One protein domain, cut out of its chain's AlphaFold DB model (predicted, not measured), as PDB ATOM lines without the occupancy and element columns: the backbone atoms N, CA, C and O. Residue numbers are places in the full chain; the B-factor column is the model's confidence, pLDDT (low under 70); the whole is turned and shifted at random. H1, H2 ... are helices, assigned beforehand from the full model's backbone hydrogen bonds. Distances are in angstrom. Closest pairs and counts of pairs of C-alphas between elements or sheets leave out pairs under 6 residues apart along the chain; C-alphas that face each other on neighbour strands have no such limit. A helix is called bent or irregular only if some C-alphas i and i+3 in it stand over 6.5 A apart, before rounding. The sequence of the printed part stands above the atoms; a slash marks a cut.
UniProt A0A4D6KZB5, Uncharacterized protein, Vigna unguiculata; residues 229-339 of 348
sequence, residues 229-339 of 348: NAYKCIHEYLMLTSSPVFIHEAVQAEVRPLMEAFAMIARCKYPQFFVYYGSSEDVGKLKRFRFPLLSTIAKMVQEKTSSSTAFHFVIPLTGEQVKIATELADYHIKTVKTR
ATOM      1  N   ASN A 229     233.371 149.684 175.581       90.31
ATOM      2  CA  ASN A 229     234.803 149.374 175.726       90.31
ATOM      3  C   ASN A 229     235.344 148.399 174.663       90.31
ATOM      4  O   ASN A 229     236.471 148.561 174.209       90.31
ATOM      5  N   ALA A 230     234.547 147.409 174.240       91.75
ATOM      6  CA  ALA A 230     234.945 146.476 173.184       91.75
ATOM      7  C   ALA A 230     235.138 147.185 171.830       91.75
ATOM      8  O   ALA A 230     236.132 146.948 171.151       91.75
ATOM      9  N   TYR A 231     234.242 148.115 171.479       94.06
ATOM     10  CA  TYR A 231     234.367 148.934 170.269       94.06
ATOM     11  C   TYR A 231     235.592 149.834 170.348       94.06
ATOM     12  O   TYR A 231     236.391 149.850 169.418       94.06
ATOM     13  N   LYS A 232     235.782 150.529 171.476       93.69
ATOM     14  CA  LYS A 232     236.971 151.359 171.699       93.69
ATOM     15  C   LYS A 232     238.256 150.542 171.507       93.69
ATOM     16  O   LYS A 232     239.128 150.953 170.752       93.69
ATOM     17  N   CYS A 233     238.332 149.358 172.114       93.31
ATOM     18  CA  CYS A 233     239.490 148.472 172.012       93.31
ATOM     19  C   CYS A 233     239.735 147.991 170.568       93.31
ATOM     20  O   CYS A 233     240.858 148.079 170.078       93.31
ATOM     21  N   ILE A 234     238.694 147.555 169.845       95.56
ATOM     22  CA  ILE A 234     238.817 147.180 168.425       95.56
ATOM     23  C   ILE A 234     239.306 148.366 167.584       95.56
ATOM     24  O   ILE A 234     240.192 148.204 166.746       95.56
ATOM     25  N   HIS A 235     238.746 149.554 167.806       95.25
ATOM     26  CA  HIS A 235     239.133 150.753 167.075       95.25
ATOM     27  C   HIS A 235     240.614 151.085 167.287       95.25
ATOM     28  O   HIS A 235     241.367 151.195 166.321       95.25
ATOM     29  N   GLU A 236     241.037 151.189 168.549       94.19
ATOM     30  CA  GLU A 236     242.392 151.595 168.927       94.19
ATOM     31  C   GLU A 236     243.455 150.596 168.465       94.19
ATOM     32  O   GLU A 236     244.472 150.998 167.903       94.19
ATOM     33  N   TYR A 237     243.219 149.298 168.665       95.06
ATOM     34  CA  TYR A 237     244.256 148.287 168.454       95.06
ATOM     35  C   TYR A 237     244.194 147.617 167.083       95.06
ATOM     36  O   TYR A 237     245.227 147.153 166.604       95.06
ATOM     37  N   LEU A 238     243.029 147.572 166.426       96.12
ATOM     38  CA  LEU A 238     242.885 146.908 165.127       96.12
ATOM     39  C   LEU A 238     242.615 147.881 163.978       96.12
ATOM     40  O   LEU A 238     243.231 147.743 162.923       96.12
ATOM     41  N   MET A 239     241.703 148.845 164.140       95.25
ATOM     42  CA  MET A 239     241.327 149.737 163.032       95.25
ATOM     43  C   MET A 239     242.386 150.800 162.752       95.25
ATOM     44  O   MET A 239     242.818 150.922 161.608       95.25
ATOM     45  N   LEU A 240     242.850 151.529 163.775       93.69
ATOM     46  CA  LEU A 240     243.861 152.585 163.602       93.69
ATOM     47  C   LEU A 240     245.189 152.052 163.049       93.69
ATOM     48  O   LEU A 240     245.902 152.752 162.339       93.69
ATOM     49  N   THR A 241     245.498 150.790 163.329       94.06
ATOM     50  CA  THR A 241     246.701 150.092 162.861       94.06
ATOM     51  C   THR A 241     246.512 149.406 161.505       94.06
ATOM     52  O   THR A 241     247.434 148.747 161.022       94.06
ATOM     53  N   SER A 242     245.331 149.538 160.880       95.00
ATOM     54  CA  SER A 242     244.975 148.861 159.623       95.00
ATOM     55  C   SER A 242     245.305 147.363 159.664       95.00
ATOM     56  O   SER A 242     245.992 146.821 158.789       95.00
ATOM     57  N   SER A 243     244.866 146.712 160.743       96.25
ATOM     58  CA  SER A 243     245.224 145.338 161.074       96.25
ATOM     59  C   SER A 243     244.918 144.358 159.932       96.25
ATOM     60  O   SER A 243     243.793 144.334 159.427       96.25
ATOM     61  N   PRO A 244     245.856 143.459 159.572       96.00
ATOM     62  CA  PRO A 244     245.609 142.434 158.561       96.00
ATOM     63  C   PRO A 244     244.631 141.354 159.052       96.00
ATOM     64  O   PRO A 244     244.242 140.486 158.284       96.00
ATOM     65  N   VAL A 245     244.195 141.380 160.316       97.12
ATOM     66  CA  VAL A 245     243.202 140.411 160.802       97.12
ATOM     67  C   VAL A 245     241.863 140.572 160.086       97.12
ATOM     68  O   VAL A 245     241.171 139.581 159.906       97.12
ATOM     69  N   PHE A 246     241.517 141.775 159.607       97.00
ATOM     70  CA  PHE A 246     240.233 142.036 158.946       97.00
ATOM     71  C   PHE A 246     240.053 141.319 157.606       97.00
ATOM     72  O   PHE A 246     238.927 141.248 157.121       97.00
ATOM     73  N   ILE A 247     241.123 140.789 157.003       96.00
ATOM     74  CA  ILE A 247     241.032 139.972 155.783       96.00
ATOM     75  C   ILE A 247     240.902 138.473 156.084       96.00
ATOM     76  O   ILE A 247     240.578 137.704 155.185       96.00
ATOM     77  N   HIS A 248     241.087 138.042 157.335       97.44
ATOM     78  CA  HIS A 248     241.048 136.627 157.693       97.44
ATOM     79  C   HIS A 248     239.618 136.065 157.676       97.44
ATOM     80  O   HIS A 248     238.707 136.648 158.264       97.44
ATOM     81  N   GLU A 249     239.428 134.898 157.057       96.44
ATOM     82  CA  GLU A 249     238.112 134.271 156.844       96.44
ATOM     83  C   GLU A 249     237.317 134.106 158.147       96.44
ATOM     84  O   GLU A 249     236.151 134.491 158.216       96.44
ATOM     85  N   ALA A 250     237.977 133.644 159.215       94.94
ATOM     86  CA  ALA A 250     237.337 133.401 160.511       94.94
ATOM     87  C   ALA A 250     236.680 134.642 161.151       94.94
ATOM     88  O   ALA A 250     235.787 134.484 161.978       94.94
ATOM     89  N   VAL A 251     237.097 135.867 160.792       95.75
ATOM     90  CA  VAL A 251     236.500 137.105 161.331       95.75
ATOM     91  C   VAL A 251     235.584 137.817 160.337       95.75
ATOM     92  O   VAL A 251     234.889 138.744 160.743       95.75
ATOM     93  N   GLN A 252     235.531 137.406 159.062       94.56
ATOM     94  CA  GLN A 252     234.783 138.120 158.009       94.56
ATOM     95  C   GLN A 252     233.310 138.349 158.366       94.56
ATOM     96  O   GLN A 252     232.757 139.418 158.099       94.56
ATOM     97  N   ALA A 253     232.683 137.372 159.028       94.94
ATOM     98  CA  ALA A 253     231.300 137.476 159.486       94.94
ATOM     99  C   ALA A 253     231.078 138.628 160.491       94.94
ATOM    100  O   ALA A 253     229.986 139.197 160.538       94.94
ATOM    101  N   GLU A 254     232.105 138.997 161.263       95.88
ATOM    102  CA  GLU A 254     232.070 140.096 162.232       95.88
ATOM    103  C   GLU A 254     232.407 141.458 161.596       95.88
ATOM    104  O   GLU A 254     231.899 142.481 162.054       95.88
ATOM    105  N   VAL A 255     233.209 141.493 160.522       95.69
ATOM    106  CA  VAL A 255     233.744 142.740 159.933       95.69
ATOM    107  C   VAL A 255     232.647 143.656 159.396       95.69
ATOM    108  O   VAL A 255     232.590 144.828 159.764       95.69
ATOM    109  N   ARG A 256     231.747 143.156 158.542       93.62
ATOM    110  CA  ARG A 256     230.669 143.988 157.972       93.62
ATOM    111  C   ARG A 256     229.779 144.615 159.059       93.62
ATOM    112  O   ARG A 256     229.648 145.839 159.063       93.62
ATOM    113  N   PRO A 257     229.199 143.845 160.001       94.25
ATOM    114  CA  PRO A 257     228.387 144.446 161.055       94.25
ATOM    115  C   PRO A 257     229.183 145.360 162.004       94.25
ATOM    116  O   PRO A 257     228.600 146.288 162.565       94.25
ATOM    117  N   LEU A 258     230.498 145.160 162.158       95.06
ATOM    118  CA  LEU A 258     231.364 146.090 162.888       95.06
ATOM    119  C   LEU A 258     231.471 147.439 162.162       95.06
ATOM    120  O   LEU A 258     231.327 148.488 162.788       95.06
ATOM    121  N   MET A 259     231.676 147.422 160.843       95.00
ATOM    122  CA  MET A 259     231.739 148.638 160.023       95.00
ATOM    123  C   MET A 259     230.422 149.420 160.064       95.00
ATOM    124  O   MET A 259     230.436 150.641 160.211       95.00
ATOM    125  N   GLU A 260     229.283 148.726 160.002       94.62
ATOM    126  CA  GLU A 260     227.959 149.339 160.175       94.62
ATOM    127  C   GLU A 260     227.818 150.009 161.550       94.62
ATOM    128  O   GLU A 260     227.330 151.139 161.644       94.62
ATOM    129  N   ALA A 261     228.281 149.344 162.614       94.88
ATOM    130  CA  ALA A 261     228.255 149.889 163.967       94.88
ATOM    131  C   ALA A 261     229.131 151.146 164.104       94.88
ATOM    132  O   ALA A 261     228.678 152.144 164.661       94.88
ATOM    133  N   PHE A 262     230.350 151.152 163.554       95.88
ATOM    134  CA  PHE A 262     231.201 152.346 163.573       95.88
ATOM    135  C   PHE A 262     230.653 153.481 162.717       95.88
ATOM    136  O   PHE A 262     230.704 154.627 163.151       95.88
ATOM    137  N   ALA A 263     230.083 153.190 161.547       95.50
ATOM    138  CA  ALA A 263     229.441 154.208 160.719       95.50
ATOM    139  C   ALA A 263     228.276 154.881 161.460       95.50
ATOM    140  O   ALA A 263     228.087 156.091 161.367       95.50
ATOM    141  N   MET A 264     227.512 154.107 162.230       95.25
ATOM    142  CA  MET A 264     226.435 154.610 163.076       95.25
ATOM    143  C   MET A 264     226.964 155.458 164.242       95.25
ATOM    144  O   MET A 264     226.482 156.569 164.452       95.25
ATOM    145  N   ILE A 265     227.992 154.978 164.949       96.06
ATOM    146  CA  ILE A 265     228.640 155.706 166.050       96.06
ATOM    147  C   ILE A 265     229.244 157.031 165.557       96.06
ATOM    148  O   ILE A 265     229.044 158.066 166.189       96.06
ATOM    149  N   ALA A 266     229.926 157.020 164.410       95.81
ATOM    150  CA  ALA A 266     230.596 158.184 163.830       95.81
ATOM    151  C   ALA A 266     229.631 159.285 163.362       95.81
ATOM    152  O   ALA A 266     230.024 160.444 163.275       95.81
ATOM    153  N   ARG A 267     228.363 158.951 163.081       95.25
ATOM    154  CA  ARG A 267     227.318 159.936 162.742       95.25
ATOM    155  C   ARG A 267     226.784 160.689 163.960       95.25
ATOM    156  O   ARG A 267     226.083 161.685 163.799       95.25
ATOM    157  N   CYS A 268     227.063 160.215 165.172       95.38
ATOM    158  CA  CYS A 268     226.644 160.890 166.392       95.38
ATOM    159  C   CYS A 268     227.519 162.118 166.661       95.38
ATOM    160  O   CYS A 268     228.736 162.058 166.513       95.38
ATOM    161  N   LYS A 269     226.908 163.207 167.148       94.94
ATOM    162  CA  LYS A 269     227.619 164.436 167.547       94.94
ATOM    163  C   LYS A 269     228.726 164.164 168.575       94.94
ATOM    164  O   LYS A 269     229.773 164.800 168.530       94.94
ATOM    165  N   TYR A 270     228.491 163.211 169.479       95.94
ATOM    166  CA  TYR A 270     229.455 162.790 170.494       95.94
ATOM    167  C   TYR A 270     229.608 161.259 170.484       95.94
ATOM    168  O   TYR A 270     228.939 160.565 171.259       95.94
ATOM    169  N   PRO A 271     230.465 160.704 169.605       96.00
ATOM    170  CA  PRO A 271     230.616 159.258 169.423       96.00
ATOM    171  C   PRO A 271     230.949 158.495 170.715       96.00
ATOM    172  O   PRO A 271     230.398 157.428 170.976       96.00
ATOM    173  N   GLN A 272     231.779 159.072 171.585       96.06
ATOM    174  CA  GLN A 272     232.159 158.482 172.869       96.06
ATOM    175  C   GLN A 272     230.992 158.356 173.863       96.06
ATOM    176  O   GLN A 272     231.077 157.574 174.807       96.06
ATOM    177  N   PHE A 273     229.896 159.091 173.657       96.75
ATOM    178  CA  PHE A 273     228.683 159.032 174.480       96.75
ATOM    179  C   PHE A 273     227.505 158.407 173.727       96.75
ATOM    180  O   PHE A 273     226.351 158.586 174.121       96.75
ATOM    181  N   PHE A 274     227.770 157.656 172.653       96.19
ATOM    182  CA  PHE A 274     226.736 157.120 171.765       96.19
ATOM    183  C   PHE A 274     225.627 156.348 172.494       96.19
ATOM    184  O   PHE A 274     224.469 156.441 172.105       96.19
ATOM    185  N   VAL A 275     225.936 155.647 173.589       94.56
ATOM    186  CA  VAL A 275     224.938 154.912 174.395       94.56
ATOM    187  C   VAL A 275     223.791 155.809 174.875       94.56
ATOM    188  O   VAL A 275     222.661 155.339 174.989       94.56
ATOM    189  N   TYR A 276     224.054 157.094 175.108       94.50
ATOM    190  CA  TYR A 276     223.055 158.057 175.573       94.50
ATOM    191  C   TYR A 276     222.354 158.767 174.411       94.50
ATOM    192  O   TYR A 276     221.138 158.952 174.456       94.50
ATOM    193  N   TYR A 277     223.088 159.090 173.342       94.50
ATOM    194  CA  TYR A 277     222.584 159.876 172.207       94.50
ATOM    195  C   TYR A 277     221.936 159.053 171.087       94.50
ATOM    196  O   TYR A 277     221.080 159.573 170.376       94.50
ATOM    197  N   GLY A 278     222.351 157.801 170.893       93.44
ATOM    198  CA  GLY A 278     221.808 156.930 169.850       93.44
ATOM    199  C   GLY A 278     220.359 156.544 170.133       93.44
ATOM    200  O   GLY A 278     219.937 156.513 171.285       93.44
ATOM    201  N   SER A 279     219.582 156.202 169.106       92.94
ATOM    202  CA  SER A 279     218.228 155.678 169.323       92.94
ATOM    203  C   SER A 279     218.267 154.371 170.137       92.94
ATOM    204  O   SER A 279     219.280 153.668 170.167       92.94
ATOM    205  N   SER A 280     217.174 154.008 170.817       90.94
ATOM    206  CA  SER A 280     217.114 152.726 171.546       90.94
ATOM    207  C   SER A 280     217.319 151.522 170.625       90.94
ATOM    208  O   SER A 280     217.946 150.544 171.031       90.94
ATOM    209  N   GLU A 281     216.859 151.614 169.377       92.19
ATOM    210  CA  GLU A 281     217.095 150.600 168.350       92.19
ATOM    211  C   GLU A 281     218.587 150.493 168.007       92.19
ATOM    212  O   GLU A 281     219.158 149.403 168.014       92.19
ATOM    213  N   ASP A 282     219.242 151.629 167.772       93.50
ATOM    214  CA  ASP A 282     220.650 151.691 167.388       93.50
ATOM    215  C   ASP A 282     221.585 151.243 168.509       93.50
ATOM    216  O   ASP A 282     222.470 150.417 168.292       93.50
ATOM    217  N   VAL A 283     221.340 151.690 169.741       92.19
ATOM    218  CA  VAL A 283     222.059 151.186 170.919       92.19
ATOM    219  C   VAL A 283     221.807 149.682 171.095       92.19
ATOM    220  O   VAL A 283     222.728 148.931 171.417       92.19
ATOM    221  N   GLY A 284     220.591 149.209 170.802       89.50
ATOM    222  CA  GLY A 284     220.238 147.789 170.794       89.50
ATOM    223  C   GLY A 284     221.013 146.953 169.766       89.50
ATOM    224  O   GLY A 284     221.239 145.761 169.997       89.50
ATOM    225  N   LYS A 285     221.486 147.561 168.668       89.19
ATOM    226  CA  LYS A 285     222.360 146.919 167.667       89.19
ATOM    227  C   LYS A 285     223.809 146.777 168.146       89.19
ATOM    228  O   LYS A 285     224.540 145.963 167.573       89.19
ATOM    229  N   LEU A 286     224.213 147.504 169.198       88.31
ATOM    230  CA  LEU A 286     225.582 147.535 169.726       88.31
ATOM    231  C   LEU A 286     225.879 146.502 170.828       88.31
ATOM    232  O   LEU A 286     226.834 146.666 171.590       88.31
ATOM    233  N   LYS A 287     225.105 145.415 170.929       81.44
ATOM    234  CA  LYS A 287     225.312 144.375 171.957       81.44
ATOM    235  C   LYS A 287     226.783 143.944 172.046       81.44
ATOM    236  O   LYS A 287     227.400 143.598 171.040       81.44
ATOM    237  N   ARG A 288     227.315 143.896 173.276       66.12
ATOM    238  CA  ARG A 288     228.732 143.601 173.589       66.12
ATOM    239  C   ARG A 288     229.270 142.299 172.975       66.12
ATOM    240  O   ARG A 288     230.472 142.169 172.807       66.12
ATOM    241  N   PHE A 289     228.394 141.353 172.646       69.50
ATOM    242  CA  PHE A 289     228.747 140.025 172.134       69.50
ATOM    243  C   PHE A 289     228.532 139.866 170.624       69.50
ATOM    244  O   PHE A 289     228.458 138.742 170.142       69.50
ATOM    245  N   ARG A 290     228.385 140.963 169.869       83.69
ATOM    246  CA  ARG A 290     228.203 140.883 168.411       83.69
ATOM    247  C   ARG A 290     229.507 140.584 167.660       83.69
ATOM    248  O   ARG A 290     229.446 140.048 166.561       83.69
ATOM    249  N   PHE A 291     230.655 140.903 168.267       91.81
ATOM    250  CA  PHE A 291     231.989 140.746 167.668       91.81
ATOM    251  C   PHE A 291     232.954 140.015 168.613       91.81
ATOM    252  O   PHE A 291     233.948 140.601 169.063       91.81
ATOM    253  N   PRO A 292     232.612 138.794 169.060       93.56
ATOM    254  CA  PRO A 292     233.346 138.135 170.126       93.56
ATOM    255  C   PRO A 292     234.802 137.818 169.752       93.56
ATOM    256  O   PRO A 292     235.688 137.970 170.601       93.56
ATOM    257  N   LEU A 293     235.072 137.439 168.500       95.75
ATOM    258  CA  LEU A 293     236.416 137.104 168.046       95.75
ATOM    259  C   LEU A 293     237.275 138.365 167.884       95.75
ATOM    260  O   LEU A 293     238.349 138.444 168.481       95.75
ATOM    261  N   LEU A 294     236.784 139.391 167.176       95.94
ATOM    262  CA  LEU A 294     237.510 140.656 166.981       95.94
ATOM    263  C   LEU A 294     237.805 141.366 168.303       95.94
ATOM    264  O   LEU A 294     238.911 141.869 168.502       95.94
ATOM    265  N   SER A 295     236.849 141.366 169.232       94.69
ATOM    266  CA  SER A 295     237.043 141.971 170.553       94.69
ATOM    267  C   SER A 295     238.118 141.243 171.363       94.69
ATOM    268  O   SER A 295     238.897 141.883 172.067       94.69
ATOM    269  N   THR A 296     238.177 139.912 171.263       95.12
ATOM    270  CA  THR A 296     239.191 139.113 171.965       95.12
ATOM    271  C   THR A 296     240.573 139.312 171.355       95.12
ATOM    272  O   THR A 296     241.531 139.518 172.095       95.12
ATOM    273  N   ILE A 297     240.675 139.328 170.023       96.12
ATOM    274  CA  ILE A 297     241.927 139.628 169.317       96.12
ATOM    275  C   ILE A 297     242.440 141.011 169.732       96.12
ATOM    276  O   ILE A 297     243.591 141.132 170.145       96.12
ATOM    277  N   ALA A 298     241.588 142.042 169.685       95.50
ATOM    278  CA  ALA A 298     241.954 143.404 170.079       95.50
ATOM    279  C   ALA A 298     242.472 143.462 171.523       95.50
ATOM    280  O   ALA A 298     243.500 144.082 171.794       95.50
ATOM    281  N   LYS A 299     241.803 142.753 172.439       93.56
ATOM    282  CA  LYS A 299     242.209 142.668 173.841       93.56
ATOM    283  C   LYS A 299     243.565 141.976 174.020       93.56
ATOM    284  O   LYS A 299     244.415 142.491 174.736       93.56
ATOM    285  N   MET A 300     243.799 140.851 173.343       95.06
ATOM    286  CA  MET A 300     245.089 140.149 173.388       95.06
ATOM    287  C   MET A 300     246.224 141.007 172.821       95.06
ATOM    288  O   MET A 300     247.332 141.007 173.354       95.06
ATOM    289  N   VAL A 301     245.953 141.764 171.754       95.00
ATOM    290  CA  VAL A 301     246.909 142.734 171.204       95.00
ATOM    291  C   VAL A 301     247.207 143.826 172.231       95.00
ATOM    292  O   VAL A 301     248.378 144.119 172.468       95.00
ATOM    293  N   GLN A 302     246.184 144.388 172.879       93.88
ATOM    294  CA  GLN A 302     246.358 145.368 173.952       93.88
ATOM    295  C   GLN A 302     247.257 144.831 175.072       93.88
ATOM    296  O   GLN A 302     248.248 145.475 175.409       93.88
ATOM    297  N   GLU A 303     246.937 143.659 175.621       92.31
ATOM    298  CA  GLU A 303     247.668 143.041 176.737       92.31
ATOM    299  C   GLU A 303     249.141 142.768 176.391       92.31
ATOM    300  O   GLU A 303     250.016 142.912 177.239       92.31
ATOM    301  N   LYS A 304     249.441 142.419 175.133       92.38
ATOM    302  CA  LYS A 304     250.813 142.150 174.666       92.38
ATOM    303  C   LYS A 304     251.611 143.410 174.306       92.38
ATOM    304  O   LYS A 304     252.833 143.337 174.191       92.38
ATOM    305  N   THR A 305     250.949 144.541 174.060       89.69
ATOM    306  CA  THR A 305     251.592 145.782 173.579       89.69
ATOM    307  C   THR A 305     251.660 146.884 174.627       89.69
ATOM    308  O   THR A 305     252.540 147.737 174.548       89.69
ATOM    309  N   SER A 306     250.754 146.882 175.602       84.38
ATOM    310  CA  SER A 306     250.624 147.948 176.590       84.38
ATOM    311  C   SER A 306     251.093 147.465 177.960       84.38
ATOM    312  O   SER A 306     250.610 146.459 178.462       84.38
ATOM    313  N   SER A 307     251.957 148.234 178.624       65.25
ATOM    314  CA  SER A 307     252.268 148.054 180.057       65.25
ATOM    315  C   SER A 307     251.147 148.565 180.980       65.25
ATOM    316  O   SER A 307     251.303 148.570 182.198       65.25
ATOM    317  N   SER A 308     250.048 149.061 180.403       57.94
ATOM    318  CA  SER A 308     248.962 149.751 181.104       57.94
ATOM    319  C   SER A 308     247.803 148.815 181.461       57.94
ATOM    320  O   SER A 308     247.705 147.690 180.974       57.94
ATOM    321  N   THR A 309     246.908 149.301 182.320       59.22
ATOM    322  CA  THR A 309     245.733 148.587 182.833       59.22
ATOM    323  C   THR A 309     244.817 148.156 181.684       59.22
ATOM    324  O   THR A 309     244.189 148.986 181.028       59.22
ATOM    325  N   ALA A 310     244.747 146.846 181.430       60.50
ATOM    326  CA  ALA A 310     243.927 146.272 180.368       60.50
ATOM    327  C   ALA A 310     242.432 146.568 180.578       60.50
ATOM    328  O   ALA A 310     241.935 146.604 181.711       60.50
ATOM    329  N   PHE A 311     241.678 146.725 179.486       64.06
ATOM    330  CA  PHE A 311     240.224 146.828 179.583       64.06
ATOM    331  C   PHE A 311     239.651 145.510 180.130       64.06
ATOM    332  O   PHE A 311     239.700 144.462 179.484       64.06
ATOM    333  N   HIS A 312     239.054 145.551 181.322       67.88
ATOM    334  CA  HIS A 312     238.407 144.380 181.911       67.88
ATOM    335  C   HIS A 312     237.028 144.144 181.286       67.88
ATOM    336  O   HIS A 312     235.994 144.566 181.801       67.88
ATOM    337  N   PHE A 313     237.009 143.426 180.167       73.56
ATOM    338  CA  PHE A 313     235.818 142.738 179.677       73.56
ATOM    339  C   PHE A 313     236.132 141.266 179.407       73.56
ATOM    340  O   PHE A 313     237.260 140.900 179.066       73.56
ATOM    341  N   VAL A 314     235.133 140.410 179.616       73.88
ATOM    342  CA  VAL A 314     235.217 138.968 179.365       73.88
ATOM    343  C   VAL A 314     234.186 138.633 178.308       73.88
ATOM    344  O   VAL A 314     233.008 138.968 178.457       73.88
ATOM    345  N   ILE A 315     234.643 137.989 177.243       81.06
ATOM    346  CA  ILE A 315     233.794 137.478 176.179       81.06
ATOM    347  C   ILE A 315     233.941 135.960 176.203       81.06
ATOM    348  O   ILE A 315     235.068 135.470 176.122       81.06
ATOM    349  N   PRO A 316     232.840 135.214 176.370       83.50
ATOM    350  CA  PRO A 316     232.902 133.767 176.323       83.50
ATOM    351  C   PRO A 316     233.219 133.334 174.887       83.50
ATOM    352  O   PRO A 316     232.483 133.664 173.961       83.50
ATOM    353  N   LEU A 317     234.317 132.602 174.724       88.69
ATOM    354  CA  LEU A 317     234.715 131.943 173.483       88.69
ATOM    355  C   LEU A 317     234.841 130.439 173.726       88.69
ATOM    356  O   LEU A 317     235.144 130.007 174.840       88.69
ATOM    357  N   THR A 318     234.642 129.638 172.681       91.56
ATOM    358  CA  THR A 318     234.996 128.212 172.708       91.56
ATOM    359  C   THR A 318     236.518 128.034 172.676       91.56
ATOM    360  O   THR A 318     237.249 128.932 172.258       91.56
ATOM    361  N   GLY A 319     237.023 126.864 173.087       90.88
ATOM    362  CA  GLY A 319     238.470 126.596 173.089       90.88
ATOM    363  C   GLY A 319     239.124 126.767 171.711       90.88
ATOM    364  O   GLY A 319     240.222 127.310 171.606       90.88
ATOM    365  N   GLU A 320     238.419 126.387 170.645       93.38
ATOM    366  CA  GLU A 320     238.873 126.584 169.265       93.38
ATOM    367  C   GLU A 320     238.935 128.070 168.885       93.38
ATOM    368  O   GLU A 320     239.944 128.535 168.358       93.38
ATOM    369  N   GLN A 321     237.905 128.847 169.233       93.50
ATOM    370  CA  GLN A 321     237.889 130.289 168.986       93.50
ATOM    371  C   GLN A 321     239.007 131.019 169.738       93.50
ATOM    372  O   GLN A 321     239.586 131.959 169.198       93.50
ATOM    373  N   VAL A 322     239.347 130.587 170.957       93.94
ATOM    374  CA  VAL A 322     240.479 131.148 171.717       93.94
ATOM    375  C   VAL A 322     241.803 130.896 170.996       93.94
ATOM    376  O   VAL A 322     242.636 131.803 170.913       93.94
ATOM    377  N   LYS A 323     241.999 129.694 170.441       95.50
ATOM    378  CA  LYS A 323     243.203 129.359 169.671       95.50
ATOM    379  C   LYS A 323     243.328 130.250 168.433       95.50
ATOM    380  O   LYS A 323     244.358 130.896 168.262       95.50
ATOM    381  N   ILE A 324     242.251 130.370 167.653       96.38
ATOM    382  CA  ILE A 324     242.196 131.250 166.474       96.38
ATOM    383  C   ILE A 324     242.472 132.707 166.869       96.38
ATOM    384  O   ILE A 324     243.284 133.379 166.238       96.38
ATOM    385  N   ALA A 325     241.843 133.203 167.941       96.69
ATOM    386  CA  ALA A 325     242.061 134.566 168.425       96.69
ATOM    387  C   ALA A 325     243.534 134.823 168.779       96.69
ATOM    388  O   ALA A 325     244.078 135.877 168.449       96.69
ATOM    389  N   THR A 326     244.180 133.846 169.420       96.62
ATOM    390  CA  THR A 326     245.587 133.929 169.829       96.62
ATOM    391  C   THR A 326     246.505 133.998 168.613       96.62
ATOM    392  O   THR A 326     247.330 134.908 168.528       96.62
ATOM    393  N   GLU A 327     246.314 133.096 167.646       97.44
ATOM    394  CA  GLU A 327     247.082 133.065 166.396       97.44
ATOM    395  C   GLU A 327     246.938 134.380 165.613       97.44
ATOM    396  O   GLU A 327     247.932 134.950 165.158       97.44
ATOM    397  N   LEU A 328     245.718 134.920 165.518       97.62
ATOM    398  CA  LEU A 328     245.455 136.185 164.825       97.62
ATOM    399  C   LEU A 328     246.021 137.404 165.560       97.62
ATOM    400  O   LEU A 328     246.498 138.338 164.910       97.62
ATOM    401  N   ALA A 329     246.013 137.406 166.894       97.25
ATOM    402  CA  ALA A 329     246.650 138.457 167.681       97.25
ATOM    403  C   ALA A 329     248.179 138.457 167.495       97.25
ATOM    404  O   ALA A 329     248.779 139.517 167.311       97.25
ATOM    405  N   ASP A 330     248.815 137.284 167.477       96.62
ATOM    406  CA  ASP A 330     250.255 137.170 167.210       96.62
ATOM    407  C   ASP A 330     250.605 137.574 165.776       96.62
ATOM    408  O   ASP A 330     251.574 138.306 165.547       96.62
ATOM    409  N   TYR A 331     249.774 137.171 164.811       96.75
ATOM    410  CA  TYR A 331     249.903 137.591 163.420       96.75
ATOM    411  C   TYR A 331     249.806 139.115 163.261       96.75
ATOM    412  O   TYR A 331     250.637 139.716 162.570       96.75
ATOM    413  N   HIS A 332     248.848 139.757 163.939       96.19
ATOM    414  CA  HIS A 332     248.734 141.213 163.989       96.19
ATOM    415  C   HIS A 332     250.029 141.860 164.495       96.19
ATOM    416  O   HIS A 332     250.618 142.687 163.799       96.19
ATOM    417  N   ILE A 333     250.498 141.456 165.681       95.38
ATOM    418  CA  ILE A 333     251.666 142.059 166.337       95.38
ATOM    419  C   ILE A 333     252.912 141.907 165.466       95.38
ATOM    420  O   ILE A 333     253.665 142.867 165.296       95.38
ATOM    421  N   LYS A 334     253.128 140.715 164.897       95.50
ATOM    422  CA  LYS A 334     254.261 140.450 164.009       95.50
ATOM    423  C   LYS A 334     254.219 141.362 162.785       95.50
ATOM    424  O   LYS A 334     255.221 141.994 162.471       95.50
ATOM    425  N   THR A 335     253.061 141.468 162.134       93.50
ATOM    426  CA  THR A 335     252.918 142.215 160.878       93.50
ATOM    427  C   THR A 335     253.024 143.725 161.088       93.50
ATOM    428  O   THR A 335     253.739 144.394 160.343       93.50
ATOM    429  N   VAL A 336     252.355 144.270 162.109       91.50
ATOM    430  CA  VAL A 336     252.368 145.716 162.390       91.50
ATOM    431  C   VAL A 336     253.755 146.184 162.831       91.50
ATOM    432  O   VAL A 336     254.197 147.228 162.373       91.50
ATOM    433  N   LYS A 337     254.494 145.391 163.623       88.25
ATOM    434  CA  LYS A 337     255.886 145.721 163.992       88.25
ATOM    435  C   LYS A 337     256.841 145.758 162.798       88.25
ATOM    436  O   LYS A 337     257.814 146.501 162.827       88.25
ATOM    437  N   THR A 338     256.595 144.939 161.776       84.75
ATOM    438  CA  THR A 338     257.458 144.866 160.585       84.75
ATOM    439  C   THR A 338     257.136 145.906 159.518       84.75
ATOM    440  O   THR A 338     257.938 146.092 158.608       84.75
ATOM    441  N   ARG A 339     255.983 146.585 159.600       79.19
ATOM    442  CA  ARG A 339     255.667 147.679 158.681       79.19
ATOM    443  C   ARG A 339     256.390 148.941 159.159       79.19
ATOM    444  O   ARG A 339     256.135 149.370 160.285       79.19
TER     445      ARG A 339
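This is residues 229 to 339 of the 348 residues of an uncharacterized protein of Vigna unguiculata (UniProt A0A4D6KZB5). Helices cross one another in a cluster where H6 packs on both H1 and H7, and from that cluster H3 leads out to a small far end made of H4 and H5. H1 lies nearest the middle, short H2 joins it to H3, and the unnamed residues 306 to 318 swing back from the end of H6 to the beginning of H7. The printed part has 111 residues with seven named helices, H1 to H7 in order along the chain, and no named strand: the class is all helix. It is compact, with a radius of gyration of the C-alphas of 14.0 A, and spans 39 by 27 by 26 A.

Begin at the longest helix, H7, residues 319 to 338. It touches H6, residues 292 to 305, the hub, the same way at a steep tilt of 48 degrees; their closest C-alphas, of Ile 297 and Ala 329, are 5.1 A apart. H1, residues 229 to 239, touches H6 the same way at a steep tilt of 69.7 degrees, only just short of about perpendicular; look at the C-alphas of Ile 234 and Ala 298, the closest, 5.2 A apart. H3, residues 249 to 266, touches H6 with its residues 251 to 254 alone, about perpendicular at 86 degrees, closest at the C-alphas of Val 251 and Leu 293, 6.7 A. H2, residues 244 to 247, touches H7, closest at the C-alphas of Val 245 and Leu 328, 6.3 A. H2 and H3 only just touch, and only at the corner, with 3 pairs of C-alphas within 8 A, the closest those of Phe 246 and Val 255 at 6.6 A. Farther out, H4, residues 271 to 277, and H5, residues 280 to 285, are close but not clearly touching; their closest C-alphas, of Val 275 and Val 283, are 5.9 A apart. H4 and H6 are apart. Every O i to N i+4 pair is within hydrogen-bond range in H1, H5, H6 and H7, against 10 of 14 in H3 and 1 of 3 in H4, where 3 of 4 O i to N i+3 pairs are; H2 is too short for an i+4 pair.

Find C-alpha 319 at (238.470, 126.596, 173.089); from there H7 runs 29.2 A to C-alpha 338 at (257.458, 144.866, 160.585). H3 is 26.0 A long, with a kink of 34 degrees near residue 256, H6 20.1 A and H1 14.3 A, beginning at C-alpha 229, (234.803, 149.374, 175.726). H3 and H4 are irregular: C-alphas 250 and 253 are 7.4 A apart, and C-alphas 272 and 275 are 8.2 A apart. H5 is 8.7 A long, H4 8.5 A and H2 5.9 A.

The two C-alphas farthest apart, those of Ser 280 and Thr 338, are 42.5 A apart. The printed part has no cut, and the link from H6 to H7 is long, with 13 residues. The mean pLDDT of the printed part is 91.1; look for values under 70 at residues 288 to 289 and 307 to 312.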